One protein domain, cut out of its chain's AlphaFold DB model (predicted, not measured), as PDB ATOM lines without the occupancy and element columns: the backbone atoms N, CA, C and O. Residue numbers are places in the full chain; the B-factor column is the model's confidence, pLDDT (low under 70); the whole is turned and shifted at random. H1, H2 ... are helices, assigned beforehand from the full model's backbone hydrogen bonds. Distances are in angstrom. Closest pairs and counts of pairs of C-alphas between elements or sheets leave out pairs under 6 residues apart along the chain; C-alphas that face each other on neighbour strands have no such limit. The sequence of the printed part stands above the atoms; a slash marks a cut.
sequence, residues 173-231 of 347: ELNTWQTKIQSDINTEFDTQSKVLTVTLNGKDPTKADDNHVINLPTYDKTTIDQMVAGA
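Overview. This is residues 173 to 231 of the 347 residues of an uncharacterized protein of Lactobacillus sp. UMNPBX1 (UniProt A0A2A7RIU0). This is a long, thin rod: the long helix H1 makes one end, a looped stretch without named elements makes the middle, and the short helix H2 sits at the other end. From H1 the looped stretch runs outward to about Gly 202, folds back to about Asn 211, then turns outward again to H2; residues 173 to 189 of H1 stick out freely. The printed part has 59 residues with two named helices, H1 then H2, and no named strand; its class is all helix. It is extended, with a radius of gyration of the C-alphas of 19.2 A and spans of 65 by 17 by 14 A.

Along the chain. Find C-alpha 173 at (185.406, 210.603, 109.423); from there H1, residues 173 to 195, runs 32.6 A to C-alpha 195 at (172.784, 207.059, 139.313). Farther on, H2, residues 221 to 229, is 11.8 A long and ends at C-alpha 229, at (149.984, 194.326, 161.159).

Arrangement. Begin at H1, where residues 173 to 189 stand free. H1 and H2 are apart, with no C-alpha of the one within 8 A of the other. Between them, look at residues 197 to 198, which form a short antiparallel pairing with residues 206 to 207. In H1 and H2 every O i to N i+4 pair is within hydrogen-bond range.

Size, cuts and confidence. The two C-alphas farthest apart are those of Glu 173 and Ala 229, at 64.8 A. Without residues 173 to 189, the body spans 41 by 14 by 12 A. The printed part has no cut, and the link from H1 to H2, residues 196 to 220, is long. The mean pLDDT of the printed part is 81.4; look for values under 70 at residues 173 to 175 and 228 to 231.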
ATOM      1  N   GLU A 173     186.254 209.651 108.692       60.31
ATOM      2  CA  GLU A 173     185.406 210.603 109.423       60.31
ATOM      3  C   GLU A 173     184.079 209.972 109.845       60.31
ATOM      4  O   GLU A 173     183.675 210.123 110.996       60.31
ATOM      5  N   LEU A 174     183.452 209.177 108.972       68.56
ATOM      6  CA  LEU A 174     182.251 208.396 109.289       68.56
ATOM      7  C   LEU A 174     182.510 207.400 110.430       68.56
ATOM      8  O   LEU A 174     181.735 207.342 111.381       68.56
ATOM      9  N   ASN A 175     183.632 206.675 110.390       69.44
ATOM     10  CA  ASN A 175     184.041 205.767 111.467       69.44
ATOM     11  C   ASN A 175     184.355 206.516 112.769       69.44
ATOM     12  O   ASN A 175     184.032 206.036 113.856       69.44
ATOM     13  N   THR A 176     184.965 207.698 112.673       75.38
ATOM     14  CA  THR A 176     185.259 208.551 113.831       75.38
ATOM     15  C   THR A 176     183.964 209.043 114.472       75.38
ATOM     16  O   THR A 176     183.806 208.949 115.687       75.38
ATOM     17  N   TRP A 177     183.002 209.496 113.664       76.56
ATOM     18  CA  TRP A 177     181.678 209.910 114.127       76.56
ATOM     19  C   TRP A 177     180.893 208.741 114.722       76.56
ATOM     20  O   TRP A 177     180.323 208.891 115.798       76.56
ATOM     21  N   GLN A 178     180.921 207.563 114.094       83.31
ATOM     22  CA  GLN A 178     180.285 206.357 114.626       83.31
ATOM     23  C   GLN A 178     180.889 205.949 115.976       83.31
ATOM     24  O   GLN A 178     180.153 205.661 116.917       83.31
ATOM     25  N   THR A 179     182.219 205.970 116.096       86.69
ATOM     26  CA  THR A 179     182.920 205.638 117.347       86.69
ATOM     27  C   THR A 179     182.601 206.651 118.440       86.69
ATOM     28  O   THR A 179     182.336 206.264 119.577       86.69
ATOM     29  N   LYS A 180     182.574 207.943 118.100       87.25
ATOM     30  CA  LYS A 180     182.225 209.013 119.035       87.25
ATOM     31  C   LYS A 180     180.784 208.879 119.525       87.25
ATOM     32  O   LYS A 180     180.569 208.859 120.725       87.25
ATOM     33  N   ILE A 181     179.822 208.689 118.621       85.75
ATOM     34  CA  ILE A 181     178.410 208.484 118.980       85.75
ATOM     35  C   ILE A 181     178.244 207.240 119.859       85.75
ATOM     36  O   ILE A 181     177.550 207.299 120.869       85.75
ATOM     37  N   GLN A 182     178.905 206.126 119.527       91.75
ATOM     38  CA  GLN A 182     178.863 204.920 120.357       91.75
ATOM     39  C   GLN A 182     179.455 205.169 121.750       91.75
ATOM     40  O   GLN A 182     178.891 204.714 122.741       91.75
ATOM     41  N   SER A 183     180.575 205.893 121.833       88.00
ATOM     42  CA  SER A 183     181.215 206.258 123.100       88.00
ATOM     43  C   SER A 183     180.327 207.172 123.940       88.00
ATOM     44  O   SER A 183     180.168 206.922 125.132       88.00
ATOM     45  N   ASP A 184     179.732 208.198 123.332       90.94
ATOM     46  CA  ASP A 184     178.863 209.162 124.007       90.94
ATOM     47  C   ASP A 184     177.600 208.459 124.536       90.94
ATOM     48  O   ASP A 184     177.252 208.615 125.704       90.94
ATOM     49  N   ILE A 185     176.972 207.597 123.722       87.06
ATOM     50  CA  ILE A 185     175.811 206.791 124.133       87.06
ATOM     51  C   ILE A 185     176.179 205.825 125.261       87.06
ATOM     52  O   ILE A 185     175.461 205.755 126.256       87.06
ATOM     53  N   ASN A 186     177.286 205.086 125.130       87.88
ATOM     54  CA  ASN A 186     177.716 204.141 126.162       87.88
ATOM     55  C   ASN A 186     178.042 204.865 127.472       87.88
ATOM     56  O   ASN A 186     177.657 204.395 128.536       87.88
ATOM     57  N   THR A 187     178.704 206.023 127.399       88.94
ATOM     58  CA  THR A 187     179.048 206.835 128.573       88.94
ATOM     59  C   THR A 187     177.799 207.365 129.266       88.94
ATOM     60  O   THR A 187     177.710 207.296 130.492       88.94
ATOM     61  N   GLU A 188     176.825 207.868 128.509       87.69
ATOM     62  CA  GLU A 188     175.568 208.364 129.071       87.69
ATOM     63  C   GLU A 188     174.750 207.222 129.688       87.69
ATOM     64  O   GLU A 188     174.245 207.361 130.801       87.69
ATOM     65  N   PHE A 189     174.678 206.061 129.027       82.50
ATOM     66  CA  PHE A 189     173.982 204.886 129.552       82.50
ATOM     67  C   PHE A 189     174.622 204.369 130.849       82.50
ATOM     68  O   PHE A 189     173.913 204.149 131.830       82.50
ATOM     69  N   ASP A 190     175.953 204.251 130.894       82.12
ATOM     70  CA  ASP A 190     176.711 203.886 132.100       82.12
ATOM     71  C   ASP A 190     176.538 204.906 133.224       82.12
ATOM     72  O   ASP A 190     176.476 204.555 134.404       82.12
ATOM     73  N   THR A 191     176.502 206.191 132.873       83.88
ATOM     74  CA  THR A 191     176.303 207.258 133.849       83.88
ATOM     75  C   THR A 191     174.914 207.123 134.448       83.88
ATOM     76  O   THR A 191     174.804 206.980 135.664       83.88
ATOM     77  N   GLN A 192     173.867 207.068 133.622       82.12
ATOM     78  CA  GLN A 192     172.487 206.953 134.089       82.12
ATOM     79  C   GLN A 192     172.218 205.653 134.856       82.12
ATOM     80  O   GLN A 192     171.536 205.692 135.884       82.12
ATOM     81  N   SER A 193     172.794 204.523 134.435       74.88
ATOM     82  CA  SER A 193     172.642 203.241 135.137       74.88
ATOM     83  C   SER A 193     173.252 203.269 136.546       74.88
ATOM     84  O   SER A 193     172.674 202.704 137.475       74.88
ATOM     85  N   LYS A 194     174.360 203.999 136.746       73.00
ATOM     86  CA  LYS A 194     175.026 204.167 138.052       73.00
ATOM     87  C   LYS A 194     174.308 205.134 138.999       73.00
ATOM     88  O   LYS A 194     174.477 205.009 140.218       73.00
ATOM     89  N   VAL A 195     173.550 206.106 138.479       80.50
ATOM     90  CA  VAL A 195     172.784 207.059 139.313       80.50
ATOM     91  C   VAL A 195     171.367 206.592 139.619       80.50
ATOM     92  O   VAL A 195     170.783 207.068 140.593       80.50
ATOM     93  N   LEU A 196     170.807 205.665 138.836       83.12
ATOM     94  CA  LEU A 196     169.489 205.111 139.121       83.12
ATOM     95  C   LEU A 196     169.528 204.288 140.415       83.12
ATOM     96  O   LEU A 196     170.195 203.258 140.512       83.12
ATOM     97  N   THR A 197     168.773 204.737 141.416       87.50
ATOM     98  CA  THR A 197     168.604 204.025 142.686       87.50
ATOM     99  C   THR A 197     167.140 203.750 142.964       87.50
ATOM    100  O   THR A 197     166.302 204.636 142.793       87.50
ATOM    101  N   VAL A 198     166.842 202.561 143.481       88.69
ATOM    102  CA  VAL A 198     165.524 202.237 144.038       88.69
ATOM    103  C   VAL A 198     165.619 202.239 145.557       88.69
ATOM    104  O   VAL A 198     166.455 201.546 146.136       88.69
ATOM    105  N   THR A 199     164.744 203.001 146.207       89.56
ATOM    106  CA  THR A 199     164.657 203.068 147.670       89.56
ATOM    107  C   THR A 199     163.393 202.361 148.132       89.56
ATOM    108  O   THR A 199     162.288 202.708 147.714       89.56
ATOM    109  N   LEU A 200     163.554 201.378 149.014       86.50
ATOM    110  CA  LEU A 200     162.449 200.713 149.698       86.50
ATOM    111  C   LEU A 200     162.335 201.264 151.127       86.50
ATOM    112  O   LEU A 200     163.335 201.633 151.738       86.50
ATOM    113  N   ASN A 201     161.115 201.359 151.656       82.12
ATOM    114  CA  ASN A 201     160.853 201.983 152.955       82.12
ATOM    115  C   ASN A 201     161.677 201.353 154.101       82.12
ATOM    116  O   ASN A 201     161.522 200.178 154.416       82.12
ATOM    117  N   GLY A 202     162.536 202.140 154.755       81.88
ATOM    118  CA  GLY A 202     163.397 201.655 155.843       81.88
ATOM    119  C   GLY A 202     164.598 200.809 155.392       81.88
ATOM    120  O   GLY A 202     165.202 200.129 156.220       81.88
ATOM    121  N   LYS A 203     164.945 200.834 154.099       85.56
ATOM    122  CA  LYS A 203     166.166 200.236 153.539       85.56
ATOM    123  C   LYS A 203     167.002 201.300 152.836       85.56
ATOM    124  O   LYS A 203     166.469 202.286 152.328       85.56
ATOM    125  N   ASP A 204     168.307 201.064 152.779       89.50
ATOM    126  CA  ASP A 204     169.214 201.931 152.035       89.50
ATOM    127  C   ASP A 204     168.931 201.864 150.521       89.50
ATOM    128  O   ASP A 204     168.524 200.809 150.011       89.50
ATOM    129  N   PRO A 205     169.140 202.969 149.779       89.62
ATOM    130  CA  PRO A 205     168.982 202.990 148.329       89.62
ATOM    131  C   PRO A 205     169.842 201.921 147.648       89.62
ATOM    132  O   PRO A 205     171.045 201.819 147.886       89.62
ATOM    133  N   THR A 206     169.226 201.142 146.763       91.06
ATOM    134  CA  THR A 206     169.893 200.068 146.018       91.06
ATOM    135  C   THR A 206     170.244 200.544 144.618       91.06
ATOM    136  O   THR A 206     169.380 201.049 143.898       91.06
ATOM    137  N   LYS A 207     171.514 200.383 144.242       88.69
ATOM    138  CA  LYS A 207     172.038 200.665 142.899       88.69
ATOM    139  C   LYS A 207     171.980 199.415 142.021       88.69
ATOM    140  O   LYS A 207     171.900 198.302 142.541       88.69
ATOM    141  N   ALA A 208     172.040 199.612 140.708       85.88
ATOM    142  CA  ALA A 208     172.311 198.518 139.783       85.88
ATOM    143  C   ALA A 208     173.723 197.946 140.014       85.88
ATOM    144  O   ALA A 208     174.639 198.679 140.395       85.88
ATOM    145  N   ASP A 209     173.879 196.640 139.809       83.75
ATOM    146  CA  ASP A 209     175.180 195.969 139.773       83.75
ATOM    147  C   ASP A 209     175.869 196.122 138.402       83.75
ATOM    148  O   ASP A 209     175.330 196.731 137.476       83.75
ATOM    149  N   ASP A 210     177.064 195.541 138.263       83.06
ATOM    150  CA  ASP A 210     177.858 195.585 137.026       83.06
ATOM    151  C   ASP A 210     177.163 194.904 135.825       83.06
ATOM    152  O   ASP A 210     177.554 195.115 134.678       83.06
ATOM    153  N   ASN A 211     176.110 194.112 136.070       83.69
ATOM    154  CA  ASN A 211     175.282 193.480 135.041       83.69
ATOM    155  C   ASN A 211     173.994 194.273 134.747       83.69
ATOM    156  O   ASN A 211     173.122 193.770 134.037       83.69
ATOM    157  N   HIS A 212     173.868 195.500 135.263       78.62
ATOM    158  CA  HIS A 212     172.685 196.356 135.134       78.62
ATOM    159  C   HIS A 212     171.422 195.792 135.810       78.62
ATOM    160  O   HIS A 212     170.299 196.117 135.411       78.62
ATOM    161  N   VAL A 213     171.576 194.966 136.848       83.38
ATOM    162  CA  VAL A 213     170.463 194.405 137.626       83.38
ATOM    163  C   VAL A 213     170.344 195.117 138.972       83.38
ATOM    164  O   VAL A 213     171.316 195.267 139.709       83.38
ATOM    165  N   ILE A 214     169.128 195.546 139.332       88.81
ATOM    166  CA  ILE A 214     168.841 196.118 140.657       88.81
ATOM    167  C   ILE A 214     168.403 194.991 141.596       88.81
ATOM    168  O   ILE A 214     167.248 194.559 141.587       88.81
ATOM    169  N   ASN A 215     169.330 194.526 142.430       88.06
ATOM    170  CA  ASN A 215     169.085 193.469 143.411       88.06
ATOM    171  C   ASN A 215     168.396 194.033 144.659       88.06
ATOM    172  O   ASN A 215     169.042 194.342 145.659       88.06
ATOM    173  N   LEU A 216     167.075 194.200 144.583       90.00
ATOM    174  CA  LEU A 216     166.292 194.787 145.667       90.00
ATOM    175  C   LEU A 216     166.431 193.989 146.979       90.00
ATOM    176  O   LEU A 216     166.281 192.764 146.972       90.00
ATOM    177  N   PRO A 217     166.660 194.661 148.122       88.25
ATOM    178  CA  PRO A 217     166.740 194.001 149.413       88.25
ATOM    179  C   PRO A 217     165.374 193.436 149.805       88.25
ATOM    180  O   PRO A 217     164.335 194.072 149.623       88.25
ATOM    181  N   THR A 218     165.377 192.249 150.402       86.12
ATOM    182  CA  THR A 218     164.168 191.642 150.961       86.12
ATOM    183  C   THR A 218     163.916 192.132 152.384       86.12
ATOM    184  O   THR A 218     164.844 192.446 153.137       86.12
ATOM    185  N   TYR A 219     162.651 192.149 152.789       86.31
ATOM    186  CA  TYR A 219     162.282 192.284 154.195       86.31
ATOM    187  C   TYR A 219     162.280 190.908 154.863       86.31
ATOM    188  O   TYR A 219     161.895 189.916 154.244       86.31
ATOM    189  N   ASP A 220     162.713 190.840 156.122       86.06
ATOM    190  CA  ASP A 220     162.521 189.629 156.915       86.06
ATOM    191  C   ASP A 220     161.041 189.451 157.282       86.06
ATOM    192  O   ASP A 220     160.228 190.378 157.201       86.06
ATOM    193  N   LYS A 221     160.688 188.228 157.690       78.00
ATOM    194  CA  LYS A 221     159.308 187.870 158.024       78.00
ATOM    195  C   LYS A 221     158.722 188.795 159.094       78.00
ATOM    196  O   LYS A 221     157.580 189.210 158.962       78.00
ATOM    197  N   THR A 222     159.490 189.137 160.125       78.38
ATOM    198  CA  THR A 222     159.023 189.978 161.235       78.38
ATOM    199  C   THR A 222     158.688 191.395 160.775       78.38
ATOM    200  O   THR A 222     157.661 191.938 161.169       78.38
ATOM    201  N   THR A 223     159.517 191.977 159.913       79.31
ATOM    202  CA  THR A 223     159.309 193.305 159.332       79.31
ATOM    203  C   THR A 223     158.098 193.308 158.404       79.31
ATOM    204  O   THR A 223     157.271 194.210 158.491       79.31
ATOM    205  N   ILE A 224     157.939 192.275 157.567       77.06
ATOM    206  CA  ILE A 224     156.735 192.099 156.737       77.06
ATOM    207  C   ILE A 224     155.499 191.984 157.632       77.06
ATOM    208  O   ILE A 224     154.541 192.727 157.443       77.06
ATOM    209  N   ASP A 225     155.534 191.116 158.643       72.12
ATOM    210  CA  ASP A 225     154.430 190.934 159.585       72.12
ATOM    211  C   ASP A 225     154.064 192.262 160.272       72.12
ATOM    212  O   ASP A 225     152.885 192.556 160.414       72.12
ATOM    213  N   GLN A 226     155.038 193.107 160.634       72.19
ATOM    214  CA  GLN A 226     154.799 194.443 161.204       72.19
ATOM    215  C   GLN A 226     154.203 195.439 160.195       72.19
ATOM    216  O   GLN A 226     153.258 196.154 160.533       72.19
ATOM    217  N   MET A 227     154.722 195.477 158.961       71.12
ATOM    218  CA  MET A 227     154.201 196.331 157.882       71.12
ATOM    219  C   MET A 227     152.736 196.010 157.573       71.12
ATOM    220  O   MET A 227     151.945 196.915 157.309       71.12
ATOM    221  N   VAL A 228     152.366 194.731 157.642       68.12
ATOM    222  CA  VAL A 228     150.991 194.281 157.408       68.12
ATOM    223  C   VAL A 228     150.142 194.386 158.689       68.12
ATOM    224  O   VAL A 228     148.965 194.718 158.603       68.12
ATOM    225  N   ALA A 229     150.710 194.205 159.886       64.12
ATOM    226  CA  ALA A 229     149.984 194.326 161.159       64.12
ATOM    227  C   ALA A 229     149.493 195.752 161.458       64.12
ATOM    228  O   ALA A 229     148.450 195.919 162.090       64.12
ATOM    229  N   GLY A 230     150.218 196.783 161.007       56.06
ATOM    230  CA  GLY A 230     149.782 198.182 161.105       56.06
ATOM    231  C   GLY A 230     148.750 198.589 160.045       56.06
ATOM    232  O   GLY A 230     148.047 199.588 160.208       56.06
ATOM    233  N   ALA A 231     148.631 197.815 158.966       55.19
ATOM    234  CA  ALA A 231     147.683 198.061 157.897       55.19
ATOM    235  C   ALA A 231     146.336 197.413 158.263       55.19
ATOM    236  O   ALA A 231     146.066 196.246 157.981       55.19
TER     237      ALA A 231